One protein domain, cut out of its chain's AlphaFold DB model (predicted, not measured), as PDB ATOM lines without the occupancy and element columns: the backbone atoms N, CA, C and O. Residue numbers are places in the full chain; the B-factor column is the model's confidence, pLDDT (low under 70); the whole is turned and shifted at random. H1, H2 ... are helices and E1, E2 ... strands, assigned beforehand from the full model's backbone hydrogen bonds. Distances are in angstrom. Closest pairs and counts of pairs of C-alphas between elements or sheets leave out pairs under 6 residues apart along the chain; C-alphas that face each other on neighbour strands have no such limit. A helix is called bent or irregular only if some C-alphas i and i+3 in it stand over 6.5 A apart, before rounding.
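What this domain is: This is residues 4 to 23 and 36 to 112 of the 116 residues of an uncharacterized protein of Paenibacillus sp. A3 (UniProt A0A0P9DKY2). A strongly twisted sheet of four strands, E1 to E4, has H2 and H3 packed over one face, H3 over the edge strand E1 and H2 mainly over E3. The short helix H1 is off the sheet, by the last residues of H3, and the turn between E3 and E4 makes the other end of the longest axis. The printed part has 97 residues with three named helices and four named strands, in the order H1 E1 E2 E3 E4 H2 H3; the sheet runs E1 - E2 - E3 - E4, all antiparallel, and the class is mixed, helices and strands. The whole is compact, with a radius of gyration of the C-alphas of 13.5 A, and only just elongated, with spans of 44 by 29 by 22 A.

How they stand to each other: H1, residues 4 to 11, touches residues 108 to 112 of H3, residues 98 to 112, at a steep tilt of 60 degrees; the closest C-alphas, of Ile 9 and Leu 112, are 4.8 A apart. E1, residues 39 to 47, E2, residues 50 to 56, E3, residues 62 to 70, and E4, residues 77 to 87, form a meander, each strand the antiparallel neighbour of the one before. Within hydrogen-bond range are N 44 and O 52 at 2.8 A in the hairpin E1 and E2, N 53 and O 65 at 2.8 A in E2 and E3, and N 66 and O 81 at 2.8 A in E3 and E4. E4 bends by 57 degrees at residue 83. H2, residues 89 to 96, is on the sheet at a height of 9.0 A, over E3 and along the strands, at 17 degrees on the local plane. H3 is on the sheet at a height of 9.5 A, over E1 and along the strands, at 20 degrees on the local plane; the C-alphas of Leu 41 and Arg 107 are their closest, 6.2 A apart. H2 and H3 only just touch, only at the corner, with 3 pairs of C-alphas within 8 A, the closest those of Pro 93 and Met 101, 6.7 A. Of the O i to N i+4 pairs, 3 of 4 are within range in H1, 8 of 11 in H3 and 1 of 4 in H2, where 3 of 5 O i to N i+3 pairs are.

Where its parts are: H1 begins at C-alpha 4 (-62.329, -2.158, 30.440). E1 is 23.5 A long, E2 20.0 A, E3 24.7 A and E4 25.9 A. H1 and H2 are each 11.2 A. H3 is 21.6 A and ends at C-alpha 112 (-53.112, 4.741, 32.947). H3 is irregular, with C-alphas 99 and 102 7.2 A apart, and H2 only just, with C-alphas 90 and 93 7.0 A apart.

The domain as a whole: The two C-alphas farthest apart, of Lys 4 and Phe 74, are 44.7 A from each other. Residues 24 to 35 are not printed, and C-alphas 23 and 36 are 14.3 A apart across the cut. Of the links printed whole, none is long. The mean pLDDT of the printed part is 87.2; residues 18 to 23 and 72 to 76 are under 70.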
ATOM      1  N   LYS A   4     -62.241  -3.450  31.140       92.69
ATOM      2  CA  LYS A   4     -62.329  -2.158  30.440       92.69
ATOM      3  C   LYS A   4     -61.180  -1.245  30.851       92.69
ATOM      4  O   LYS A   4     -60.633  -0.538  30.005       92.69
ATOM      5  N   LEU A   5     -60.819  -1.255  32.130       93.50
ATOM      6  CA  LEU A   5     -59.696  -0.494  32.654       93.50
ATOM      7  C   LEU A   5     -58.367  -1.029  32.113       93.50
ATOM      8  O   LEU A   5     -57.565  -0.241  31.618       93.50
ATOM      9  N   LEU A   6     -58.172  -2.352  32.102       94.19
ATOM     10  CA  LEU A   6     -56.988  -2.971  31.493       94.19
ATOM     11  C   LEU A   6     -56.848  -2.608  30.013       94.19
ATOM     12  O   LEU A   6     -55.765  -2.222  29.584       94.19
ATOM     13  N   LYS A   7     -57.950  -2.632  29.249       94.44
ATOM     14  CA  LYS A   7     -57.974  -2.179  27.848       94.44
ATOM     15  C   LYS A   7     -57.529  -0.725  27.691       94.44
ATOM     16  O   LYS A   7     -56.809  -0.409  26.750       94.44
ATOM     17  N   LYS A   8     -57.920   0.164  28.610       93.56
ATOM     18  CA  LYS A   8     -57.438   1.555  28.614       93.56
ATOM     19  C   LYS A   8     -55.948   1.647  28.903       93.56
ATOM     20  O   LYS A   8     -55.251   2.379  28.212       93.56
ATOM     21  N   ILE A   9     -55.471   0.886  29.882       93.56
ATOM     22  CA  ILE A   9     -54.060   0.863  30.266       93.56
ATOM     23  C   ILE A   9     -53.189   0.415  29.093       93.56
ATOM     24  O   ILE A   9     -52.250   1.122  28.740       93.56
ATOM     25  N   VAL A  10     -53.514  -0.711  28.447       93.56
ATOM     26  CA  VAL A  10     -52.682  -1.256  27.359       93.56
ATOM     27  C   VAL A  10     -52.554  -0.309  26.164       93.56
ATOM     28  O   VAL A  10     -51.534  -0.355  25.487       93.56
ATOM     29  N   MET A  11     -53.508   0.601  25.927       91.38
ATOM     30  CA  MET A  11     -53.371   1.625  24.878       91.38
ATOM     31  C   MET A  11     -52.207   2.599  25.130       91.38
ATOM     32  O   MET A  11     -51.664   3.148  24.175       91.38
ATOM     33  N   ASN A  12     -51.799   2.776  26.388       91.12
ATOM     34  CA  ASN A  12     -50.717   3.676  26.795       91.12
ATOM     35  C   ASN A  12     -49.395   2.939  27.092       91.12
ATOM     36  O   ASN A  12     -48.386   3.567  27.425       91.12
ATOM     37  N   VAL A  13     -49.383   1.605  27.018       90.31
ATOM     38  CA  VAL A  13     -48.213   0.784  27.353       90.31
ATOM     39  C   VAL A  13     -47.273   0.674  26.142       90.31
ATOM     40  O   VAL A  13     -47.699   0.268  25.058       90.31
ATOM     41  N   PRO A  14     -45.967   0.964  26.298       88.81
ATOM     42  CA  PRO A  14     -44.992   0.743  25.241       88.81
ATOM     43  C   PRO A  14     -44.627  -0.744  25.173       88.81
ATOM     44  O   PRO A  14     -43.905  -1.271  26.019       88.81
ATOM     45  N   PHE A  15     -45.129  -1.425  24.150       89.25
ATOM     46  CA  PHE A  15     -44.840  -2.837  23.926       89.25
ATOM     47  C   PHE A  15     -43.610  -3.036  23.036       89.25
ATOM     48  O   PHE A  15     -43.491  -2.406  21.983       89.25
ATOM     49  N   SER A  16     -42.754  -3.984  23.408       85.00
ATOM     50  CA  SER A  16     -41.587  -4.421  22.634       85.00
ATOM     51  C   SER A  16     -41.491  -5.950  22.643       85.00
ATOM     52  O   SER A  16     -42.426  -6.621  23.077       85.00
ATOM     53  N   TYR A  17     -40.386  -6.515  22.156       80.38
ATOM     54  CA  TYR A  17     -40.092  -7.948  22.250       80.38
ATOM     55  C   TYR A  17     -38.969  -8.192  23.272       80.38
ATOM     56  O   TYR A  17     -37.884  -8.630  22.890       80.38
ATOM     57  N   PRO A  18     -39.178  -7.896  24.572       65.81
ATOM     58  CA  PRO A  18     -38.105  -7.939  25.569       65.81
ATOM     59  C   PRO A  18     -37.566  -9.358  25.809       65.81
ATOM     60  O   PRO A  18     -36.503  -9.523  26.394       65.81
ATOM     61  N   LEU A  19     -38.285 -10.385  25.349       64.06
ATOM     62  CA  LEU A  19     -37.892 -11.790  25.449       64.06
ATOM     63  C   LEU A  19     -37.144 -12.300  24.200       64.06
ATOM     64  O   LEU A  19     -36.769 -13.470  24.159       64.06
ATOM     65  N   ALA A  20     -36.938 -11.454  23.182       54.56
ATOM     66  CA  ALA A  20     -36.300 -11.830  21.916       54.56
ATOM     67  C   ALA A  20     -34.805 -11.460  21.820       54.56
ATOM     68  O   ALA A  20     -34.098 -12.071  21.018       54.56
ATOM     69  N   GLU A  21     -34.308 -10.507  22.619       42.84
ATOM     70  CA  GLU A  21     -32.916 -10.033  22.564       42.84
ATOM     71  C   GLU A  21     -32.155 -10.312  23.878       42.84
ATOM     72  O   GLU A  21     -32.613  -9.991  24.973       42.84
ATOM     73  N   GLY A  22     -30.974 -10.936  23.770       42.81
ATOM     74  CA  GLY A  22     -29.924 -10.935  24.804       42.81
ATOM     75  C   GLY A  22     -30.102 -11.815  26.050       42.81
ATOM     76  O   GLY A  22     -29.213 -11.822  26.894       42.81
ATOM     77  N   THR A  23     -31.191 -12.573  26.194       46.38
ATOM     78  CA  THR A  23     -31.416 -13.405  27.392       46.38
ATOM     79  C   THR A  23     -31.252 -14.890  27.068       46.38
ATOM     80  O   THR A  23     -31.979 -15.427  26.232       46.38
ATOM     81  N   VAL A  36     -43.520 -12.554  21.491       74.88
ATOM     82  CA  VAL A  36     -44.664 -11.994  22.180       74.88
ATOM     83  C   VAL A  36     -44.340 -10.554  22.478       74.88
ATOM     84  O   VAL A  36     -43.412 -10.244  23.225       74.88
ATOM     85  N   LYS A  37     -45.117  -9.671  21.855       87.62
ATOM     86  CA  LYS A  37     -45.062  -8.255  22.164       87.62
ATOM     87  C   LYS A  37     -45.577  -8.080  23.591       87.62
ATOM     88  O   LYS A  37     -46.743  -8.368  23.856       87.62
ATOM     89  N   CYS A  38     -44.728  -7.647  24.508       90.75
ATOM     90  CA  CYS A  38     -45.103  -7.432  25.899       90.75
ATOM     91  C   CYS A  38     -44.324  -6.263  26.508       90.75
ATOM     92  O   CYS A  38     -43.427  -5.687  25.889       90.75
ATOM     93  N   CYS A  39     -44.725  -5.864  27.708       91.38
ATOM     94  CA  CYS A  39     -44.059  -4.844  28.499       91.38
ATOM     95  C   CYS A  39     -43.794  -5.400  29.894       91.38
ATOM     96  O   CYS A  39     -44.691  -5.976  30.508       91.38
ATOM     97  N   TYR A  40     -42.566  -5.241  30.380       91.06
ATOM     98  CA  TYR A  40     -42.186  -5.640  31.731       91.06
ATOM     99  C   TYR A  40     -42.900  -4.767  32.765       91.06
ATOM    100  O   TYR A  40     -42.863  -3.540  32.669       91.06
ATOM    101  N   LEU A  41     -43.527  -5.393  33.762       92.69
ATOM    102  CA  LEU A  41     -44.193  -4.680  34.847       92.69
ATOM    103  C   LEU A  41     -43.341  -4.642  36.114       92.69
ATOM    104  O   LEU A  41     -43.065  -3.562  36.648       92.69
ATOM    105  N   THR A  42     -42.966  -5.821  36.610       92.44
ATOM    106  CA  THR A  42     -42.271  -5.969  37.890       92.44
ATOM    107  C   THR A  42     -41.606  -7.338  38.028       92.44
ATOM    108  O   THR A  42     -41.888  -8.255  37.255       92.44
ATOM    109  N   VAL A  43     -40.772  -7.461  39.060       91.44
ATOM    110  CA  VAL A  43     -40.212  -8.713  39.571       91.44
ATOM    111  C   VAL A  43     -40.595  -8.860  41.038       91.44
ATOM    112  O   VAL A  43     -40.497  -7.913  41.817       91.44
ATOM    113  N   VAL A  44     -41.023 -10.059  41.416       92.81
ATOM    114  CA  VAL A  44     -41.257 -10.457  42.804       92.81
ATOM    115  C   VAL A  44     -40.156 -11.422  43.207       92.81
ATOM    116  O   VAL A  44     -40.104 -12.549  42.715       92.81
ATOM    117  N   ASN A  45     -39.264 -10.983  44.091       89.56
ATOM    118  CA  ASN A  45     -38.152 -11.804  44.563       89.56
ATOM    119  C   ASN A  45     -38.676 -12.987  45.391       89.56
ATOM    120  O   ASN A  45     -39.499 -12.804  46.289       89.56
ATOM    121  N   LYS A  46     -38.205 -14.200  45.086       84.00
ATOM    122  CA  LYS A  46     -38.588 -15.440  45.791       84.00
ATOM    123  C   LYS A  46     -37.424 -16.088  46.548       84.00
ATOM    124  O   LYS A  46     -37.635 -17.080  47.238       84.00
ATOM    125  N   GLY A  47     -36.222 -15.525  46.459       80.50
ATOM    126  CA  GLY A  47     -35.037 -15.986  47.175       80.50
ATOM    127  C   GLY A  47     -33.771 -15.369  46.595       80.50
ATOM    128  O   GLY A  47     -33.847 -14.467  45.755       80.50
ATOM    129  N   ASP A  48     -32.615 -15.880  47.015       79.38
ATOM    130  CA  ASP A  48     -31.328 -15.408  46.513       79.38
ATOM    131  C   ASP A  48     -31.266 -15.598  45.000       79.38
ATOM    132  O   ASP A  48     -31.431 -16.703  44.473       79.38
ATOM    133  N   HIS A  49     -31.099 -14.474  44.303       83.69
ATOM    134  CA  HIS A  49     -30.921 -14.406  42.858       83.69
ATOM    135  C   HIS A  49     -32.089 -14.943  42.019       83.69
ATOM    136  O   HIS A  49     -31.942 -15.094  40.808       83.69
ATOM    137  N   THR A  50     -33.260 -15.198  42.610       88.25
ATOM    138  CA  THR A  50     -34.430 -15.708  41.882       88.25
ATOM    139  C   THR A  50     -35.670 -14.857  42.115       88.25
ATOM    140  O   THR A  50     -35.969 -14.419  43.229       88.25
ATOM    141  N   GLY A  51     -36.431 -14.641  41.046       91.00
ATOM    142  CA  GLY A  51     -37.663 -13.868  41.087       91.00
ATOM    143  C   GLY A  51     -38.681 -14.331  40.058       91.00
ATOM    144  O   GLY A  51     -38.367 -15.071  39.127       91.00
ATOM    145  N   ILE A  52     -39.920 -13.895  40.246       94.00
ATOM    146  CA  ILE A  52     -41.000 -14.044  39.276       94.00
ATOM    147  C   ILE A  52     -41.171 -12.703  38.586       94.00
ATOM    148  O   ILE A  52     -41.556 -11.724  39.220       94.00
ATOM    149  N   GLU A  53     -40.875 -12.652  37.298       92.69
ATOM    150  CA  GLU A  53     -41.128 -11.478  36.476       92.69
ATOM    151  C   GLU A  53     -42.521 -11.564  35.850       92.69
ATOM    152  O   GLU A  53     -42.957 -12.622  35.385       92.69
ATOM    153  N   VAL A  54     -43.199 -10.421  35.825       94.88
ATOM    154  CA  VAL A  54     -44.539 -10.267  35.263       94.88
ATOM    155  C   VAL A  54     -44.485  -9.267  34.120       94.88
ATOM    156  O   VAL A  54     -43.974  -8.155  34.268       94.88
ATOM    157  N   PHE A  55     -45.065  -9.646  32.988       94.56
ATOM    158  CA  PHE A  55     -45.203  -8.802  31.808       94.56
ATOM    159  C   PHE A  55     -46.675  -8.703  31.411       94.56
ATOM    160  O   PHE A  55     -47.440  -9.637  31.637       94.56
ATOM    161  N   ILE A  56     -47.063  -7.606  30.762       95.19
ATOM    162  CA  ILE A  56     -48.393  -7.434  30.157       95.19
ATOM    163  C   ILE A  56     -48.304  -7.450  28.634       95.19
ATOM    164  O   ILE A  56     -47.365  -6.898  28.053       95.19
ATOM    165  N   LYS A  57     -49.287  -8.065  27.979       94.62
ATOM    166  CA  LYS A  57     -49.451  -8.090  26.522       94.62
ATOM    167  C   LYS A  57     -50.516  -7.086  26.045       94.62
ATOM    168  O   LYS A  57     -51.385  -6.690  26.825       94.62
ATOM    169  N   PRO A  58     -50.518  -6.718  24.747       94.00
ATOM    170  CA  PRO A  58     -51.559  -5.878  24.147       94.00
ATOM    171  C   PRO A  58     -52.981  -6.439  24.269       94.00
ATOM    172  O   PRO A  58     -53.942  -5.678  24.287       94.00
ATOM    173  N   ASP A  59     -53.119  -7.763  24.355       94.62
ATOM    174  CA  ASP A  59     -54.397  -8.471  24.488       94.62
ATOM    175  C   ASP A  59     -54.909  -8.533  25.939       94.62
ATOM    176  O   ASP A  59     -55.891  -9.220  26.205       94.62
ATOM    177  N   THR A  60     -54.282  -7.796  26.866       95.44
ATOM    178  CA  THR A  60     -54.577  -7.724  28.313       95.44
ATOM    179  C   THR A  60     -54.223  -8.960  29.140       95.44
ATOM    180  O   THR A  60     -54.415  -8.946  30.356       95.44
ATOM    181  N   TYR A  61     -53.653  -9.996  28.525       95.94
ATOM    182  CA  TYR A  61     -53.121 -11.139  29.261       95.94
ATOM    183  C   TYR A  61     -51.702 -10.866  29.762       95.94
ATOM    184  O   TYR A  61     -50.959 -10.044  29.214       95.94
ATOM    185  N   PHE A  62     -51.312 -11.606  30.792       95.00
ATOM    186  CA  PHE A  62     -50.012 -11.502  31.432       95.00
ATOM    187  C   PHE A  62     -49.124 -12.693  31.077       95.00
ATOM    188  O   PHE A  62     -49.599 -13.814  30.873       95.00
ATOM    189  N   VAL A  63     -47.823 -12.427  31.012       93.56
ATOM    190  CA  VAL A  63     -46.772 -13.438  30.874       93.56
ATOM    191  C   VAL A  63     -46.012 -13.494  32.188       93.56
ATOM    192  O   VAL A  63     -45.606 -12.458  32.715       93.56
ATOM    193  N   ILE A  64     -45.821 -14.705  32.694       93.38
ATOM    194  CA  ILE A  64     -45.108 -15.003  33.927       93.38
ATOM    195  C   ILE A  64     -43.843 -15.764  33.567       93.38
ATOM    196  O   ILE A  64     -43.896 -16.788  32.879       93.38
ATOM    197  N   THR A  65     -42.702 -15.285  34.051       90.62
ATOM    198  CA  THR A  65     -41.434 -15.999  33.904       90.62
ATOM    199  C   THR A  65     -40.723 -16.111  35.236       90.62
ATOM    200  O   THR A  65     -40.661 -15.142  35.991       90.62
ATOM    201  N   LYS A  66     -40.105 -17.257  35.493       90.12
ATOM    202  CA  LYS A  66     -39.113 -17.394  36.552       90.12
ATOM    203  C   LYS A  66     -37.774 -16.879  36.036       90.12
ATOM    204  O   LYS A  66     -37.277 -17.356  35.019       90.12
ATOM    205  N   ALA A  67     -37.193 -15.910  36.727       86.94
ATOM    206  CA  ALA A  67     -35.903 -15.321  36.406       86.94
ATOM    207  C   ALA A  67     -34.856 -15.736  37.446       86.94
ATOM    208  O   ALA A  67     -35.123 -15.723  38.646       86.94
ATOM    209  N   THR A  68     -33.669 -16.106  36.969       86.62
ATOM    210  CA  THR A  68     -32.468 -16.350  37.778       86.62
ATOM    211  C   THR A  68     -31.401 -15.354  37.348       86.62
ATOM    212  O   THR A  68     -31.013 -15.330  36.179       86.62
ATOM    213  N   TYR A  69     -30.967 -14.506  38.270       82.94
ATOM    214  CA  TYR A  69     -30.044 -13.404  38.032       82.94
ATOM    215  C   TYR A  69     -28.636 -13.815  38.463       82.94
ATOM    216  O   TYR A  69     -28.361 -13.912  39.654       82.94
ATOM    217  N   ASN A  70     -27.726 -14.040  37.520       81.06
ATOM    218  CA  ASN A  70     -26.345 -14.380  37.852       81.06
ATOM    219  C   ASN A  70     -25.502 -13.103  37.878       81.06
ATOM    220  O   ASN A  70     -25.351 -12.425  36.856       81.06
ATOM    221  N   TYR A  71     -24.954 -12.805  39.054       74.19
ATOM    222  CA  TYR A  71     -24.086 -11.649  39.301       74.19
ATOM    223  C   TYR A  71     -22.605 -12.041  39.446       74.19
ATOM    224  O   TYR A  71     -21.765 -11.176  39.671       74.19
ATOM    225  N   ASP A  72     -22.279 -13.329  39.297       67.88
ATOM    226  CA  ASP A  72     -20.939 -13.889  39.538       67.88
ATOM    227  C   ASP A  72     -19.931 -13.598  38.406       67.88
ATOM    228  O   ASP A  72     -18.776 -14.023  38.456       67.88
ATOM    229  N   THR A  73     -20.353 -12.871  37.369       59.31
ATOM    230  CA  THR A  73     -19.546 -12.494  36.202       59.31
ATOM    231  C   THR A  73     -19.480 -10.973  36.038       59.31
ATOM    232  O   THR A  73     -20.339 -10.251  36.532       59.31
ATOM    233  N   PHE A  74     -18.483 -10.466  35.298       64.38
ATOM    234  CA  PHE A  74     -18.377  -9.036  34.939       64.38
ATOM    235  C   PHE A  74     -19.615  -8.493  34.195       64.38
ATOM    236  O   PHE A  74     -19.814  -7.282  34.133       64.38
ATOM    237  N   GLU A  75     -20.444  -9.383  33.649       63.75
ATOM    238  CA  GLU A  75     -21.718  -9.072  33.011       63.75
ATOM    239  C   GLU A  75     -22.866  -9.681  33.823       63.75
ATOM    240  O   GLU A  75     -22.824 -10.858  34.184       63.75
ATOM    241  N   MET A  76     -23.908  -8.890  34.094       67.94
ATOM    242  CA  MET A  76     -25.145  -9.398  34.686       67.94
ATOM    243  C   MET A  76     -25.886 -10.226  33.636       67.94
ATOM    244  O   MET A  76     -26.304  -9.690  32.608       67.94
ATOM    245  N   THR A  77     -26.096 -11.513  33.909       74.56
ATOM    246  CA  THR A  77     -26.917 -12.367  33.042       74.56
ATOM    247  C   THR A  77     -28.213 -12.736  33.742       74.56
ATOM    248  O   THR A  77     -28.250 -12.957  34.951       74.56
ATOM    249  N   VAL A  78     -29.299 -12.799  32.977       78.88
ATOM    250  CA  VAL A  78     -30.587 -13.290  33.470       78.88
ATOM    251  C   VAL A  78     -30.937 -14.535  32.677       78.88
ATOM    252  O   VAL A  78     -30.909 -14.521  31.448       78.88
ATOM    253  N   VAL A  79     -31.259 -15.617  33.371       81.94
ATOM    254  CA  VAL A  79     -31.833 -16.823  32.775       81.94
ATOM    255  C   VAL A  79     -33.317 -16.810  33.086       81.94
ATOM    256  O   VAL A  79     -33.708 -16.800  34.252       81.94
ATOM    257  N   ARG A  80     -34.146 -16.784  32.043       82.50
ATOM    258  CA  ARG A  80     -35.607 -16.788  32.168       82.50
ATOM    259  C   ARG A  80     -36.163 -18.144  31.766       82.50
ATOM    260  O   ARG A  80     -35.736 -18.709  30.763       82.50
ATOM    261  N   GLN A  81     -37.145 -18.616  32.515       85.00
ATOM    262  CA  GLN A  81     -37.983 -19.761  32.190       85.00
ATOM    263  C   GLN A  81     -39.434 -19.283  32.118       85.00
ATOM    264  O   GLN A  81     -39.917 -18.626  33.037       85.00
ATOM    265  N   LEU A  82     -40.123 -19.576  31.012       85.94
ATOM    266  CA  LEU A  82     -41.544 -19.265  30.869       85.94
ATOM    267  C   LEU A  82     -42.362 -20.187  31.782       85.94
ATOM    268  O   LEU A  82     -42.274 -21.404  31.649       85.94
ATOM    269  N   GLU A  83     -43.170 -19.599  32.662       88.88
ATOM    270  CA  GLU A  83     -44.101 -20.335  33.527       88.88
ATOM    271  C   GLU A  83     -45.500 -20.360  32.901       88.88
ATOM    272  O   GLU A  83     -46.119 -21.415  32.786       88.88
ATOM    273  N   ASN A  84     -45.993 -19.205  32.439       90.38
ATOM    274  CA  ASN A  84     -47.276 -19.098  31.741       90.38
ATOM    275  C   ASN A  84     -47.300 -17.855  30.828       90.38
ATOM    276  O   ASN A  84     -46.660 -16.849  31.120       90.38
ATOM    277  N   ILE A  85     -48.025 -17.912  29.711       90.00
ATOM    278  CA  ILE A  85     -48.073 -16.870  28.668       90.00
ATOM    279  C   ILE A  85     -49.443 -16.187  28.530       90.00
ATOM    280  O   ILE A  85     -49.565 -15.181  27.826       90.00
ATOM    281  N   SER A  86     -50.469 -16.739  29.179       92.75
ATOM    282  CA  SER A  86     -51.855 -16.284  29.074       92.75
ATOM    283  C   SER A  86     -52.530 -16.325  30.440       92.75
ATOM    284  O   SER A  86     -53.450 -17.102  30.659       92.75
ATOM    285  N   VAL A  87     -52.054 -15.484  31.358       95.44
ATOM    286  CA  VAL A  87     -52.623 -15.343  32.705       95.44
ATOM    287  C   VAL A  87     -53.579 -14.155  32.740       95.44
ATOM    288  O   VAL A  87     -53.244 -13.078  32.243       95.44
ATOM    289  N   HIS A  88     -54.770 -14.324  33.307       96.75
ATOM    290  CA  HIS A  88     -55.687 -13.221  33.576       96.75
ATOM    291  C   HIS A  88     -55.262 -12.448  34.827       96.75
ATOM    292  O   HIS A  88     -54.686 -13.003  35.756       96.75
ATOM    293  N   TYR A  89     -55.624 -11.163  34.913       96.75
ATOM    294  CA  TYR A  89     -55.299 -10.337  36.085       96.75
ATOM    295  C   TYR A  89     -55.735 -10.984  37.414       96.75
ATOM    296  O   TYR A  89     -54.995 -10.940  38.392       96.75
ATOM    297  N   ASN A  90     -56.920 -11.607  37.451       96.38
ATOM    298  CA  ASN A  90     -57.457 -12.226  38.669       96.38
ATOM    299  C   ASN A  90     -56.698 -13.492  39.099       96.38
ATOM    300  O   ASN A  90     -56.852 -13.915  40.237       96.38
ATOM    301  N   GLU A  91     -55.902 -14.077  38.205       97.31
ATOM    302  CA  GLU A  91     -55.088 -15.273  38.452       97.31
ATOM    303  C   GLU A  91     -53.656 -14.902  38.875       97.31
ATOM    304  O   GLU A  91     -52.917 -15.749  39.359       97.31
ATOM    305  N   LEU A  92     -53.239 -13.634  38.733       96.25
ATOM    306  CA  LEU A  92     -51.904 -13.176  39.142       96.25
ATOM    307  C   LEU A  92     -51.551 -13.503  40.605       96.25
ATOM    308  O   LEU A  92     -50.414 -13.933  40.827       96.25
ATOM    309  N   PRO A  93     -52.462 -13.359  41.594       96.81
ATOM    310  CA  PRO A  93     -52.159 -13.712  42.980       96.81
ATOM    311  C   PRO A  93     -51.679 -15.156  43.160       96.81
ATOM    312  O   PRO A  93     -50.839 -15.391  44.026       96.81
ATOM    313  N   ASP A  94     -52.127 -16.094  42.319       96.81
ATOM    314  CA  ASP A  94     -51.721 -17.505  42.387       96.81
ATOM    315  C   ASP A  94     -50.249 -17.710  41.992       96.81
ATOM    316  O   ASP A  94     -49.611 -18.670  42.423       96.81
ATOM    317  N   TYR A  95     -49.682 -16.788  41.206       95.12
ATOM    318  CA  TYR A  95     -48.280 -16.827  40.784       95.12
ATOM    319  C   TYR A  95     -47.385 -15.994  41.697       95.12
ATOM    320  O   TYR A  95     -46.306 -16.438  42.094       95.12
ATOM    321  N   ILE A  96     -47.798 -14.765  42.016       94.69
ATOM    322  CA  ILE A  96     -46.926 -13.813  42.710       94.69
ATOM    323  C   ILE A  96     -47.220 -13.666  44.203       94.69
ATOM    324  O   ILE A  96     -46.329 -13.223  44.926       94.69
ATOM    325  N   GLY A  97     -48.376 -14.114  44.688       95.62
ATOM    326  CA  GLY A  97     -48.859 -13.881  46.050       95.62
ATOM    327  C   GLY A  97     -49.686 -12.597  46.146       95.62
ATOM    328  O   GLY A  97     -49.343 -11.574  45.546       95.62
ATOM    329  N   GLN A  98     -50.784 -12.646  46.907       96.00
ATOM    330  CA  GLN A  98     -51.720 -11.527  47.075       96.00
ATOM    331  C   GLN A  98     -51.026 -10.268  47.616       96.00
ATOM    332  O   GLN A  98     -51.366  -9.152  47.227       96.00
ATOM    333  N   GLU A  99     -50.030 -10.445  48.483       95.00
ATOM    334  CA  GLU A  99     -49.235  -9.380  49.091       95.00
ATOM    335  C   GLU A  99     -48.421  -8.563  48.076       95.00
ATOM    336  O   GLU A  99     -48.070  -7.421  48.354       95.00
ATOM    337  N   ASN A 100     -48.165  -9.118  46.887       96.00
ATOM    338  CA  ASN A 100     -47.371  -8.472  45.842       96.00
ATOM    339  C   ASN A 100     -48.228  -7.797  44.760       96.00
ATOM    340  O   ASN A 100     -47.681  -7.170  43.850       96.00
ATOM    341  N   MET A 101     -49.560  -7.889  44.843       96.19
ATOM    342  CA  MET A 101     -50.458  -7.315  43.835       96.19
ATOM    343  C   MET A 101     -50.358  -5.792  43.727       96.19
ATOM    344  O   MET A 101     -50.510  -5.257  42.630       96.19
ATOM    345  N   SER A 102     -50.012  -5.093  44.813       95.69
ATOM    346  CA  SER A 102     -49.819  -3.639  44.774       95.69
ATOM    347  C   SER A 102     -48.724  -3.221  43.788       95.69
ATOM    348  O   SER A 102     -48.873  -2.215  43.108       95.69
ATOM    349  N   LEU A 103     -47.672  -4.032  43.616       94.62
ATOM    350  CA  LEU A 103     -46.602  -3.763  42.646       94.62
ATOM    351  C   LEU A 103     -47.124  -3.766  41.202       94.62
ATOM    352  O   LEU A 103     -46.645  -3.006  40.357       94.62
ATOM    353  N   ILE A 104     -48.100  -4.632  40.915       95.75
ATOM    354  CA  ILE A 104     -48.774  -4.691  39.618       95.75
ATOM    355  C   ILE A 104     -49.693  -3.484  39.464       95.75
ATOM    356  O   ILE A 104     -49.622  -2.788  38.451       95.75
ATOM    357  N   ASP A 105     -50.515  -3.209  40.472       95.50
ATOM    358  CA  ASP A 105     -51.495  -2.125  40.441       95.50
ATOM    359  C   ASP A 105     -50.842  -0.750  40.294       95.50
ATOM    360  O   ASP A 105     -51.293   0.055  39.475       95.50
ATOM    361  N   ASP A 106     -49.740  -0.503  41.002       94.25
ATOM    362  CA  ASP A 106     -48.967   0.736  40.912       94.25
ATOM    363  C   ASP A 106     -48.404   0.926  39.500       94.25
ATOM    364  O   ASP A 106     -48.505   2.005  38.905       94.25
ATOM    365  N   ARG A 107     -47.856  -0.145  38.912       94.19
ATOM    366  CA  ARG A 107     -47.296  -0.096  37.559       94.19
ATOM    367  C   ARG A 107     -48.377   0.102  36.496       94.19
ATOM    368  O   ARG A 107     -48.177   0.876  35.561       94.19
ATOM    369  N   LEU A 108     -49.516  -0.573  36.619       94.69
ATOM    370  CA  LEU A 108     -50.650  -0.404  35.709       94.69
ATOM    371  C   LEU A 108     -51.257   1.000  35.821       94.69
ATOM    372  O   LEU A 108     -51.548   1.630  34.803       94.69
ATOM    373  N   SER A 109     -51.370   1.525  37.041       94.00
ATOM    374  CA  SER A 109     -51.831   2.892  37.304       94.00
ATOM    375  C   SER A 109     -50.886   3.929  36.703       94.00
ATOM    376  O   SER A 109     -51.345   4.895  36.096       94.00
ATOM    377  N   TYR A 110     -49.569   3.705  36.772       92.50
ATOM    378  CA  TYR A 110     -48.597   4.554  36.085       92.50
ATOM    379  C   TYR A 110     -48.890   4.646  34.580       92.50
ATOM    380  O   TYR A 110     -48.938   5.747  34.041       92.50
ATOM    381  N   TYR A 111     -49.152   3.528  33.900       92.31
ATOM    382  CA  TYR A 111     -49.491   3.550  32.471       92.31
ATOM    383  C   TYR A 111     -50.866   4.160  32.175       92.31
ATOM    384  O   TYR A 111     -51.054   4.752  31.114       92.31
ATOM    385  N   LEU A 112     -51.822   4.071  33.100       91.38
ATOM    386  CA  LEU A 112     -53.112   4.741  32.947       91.38
ATOM    387  C   LEU A 112     -52.968   6.269  32.910       91.38
ATOM    388  O   LEU A 112     -53.622   6.920  32.098       91.38
TER     389      LEU A 112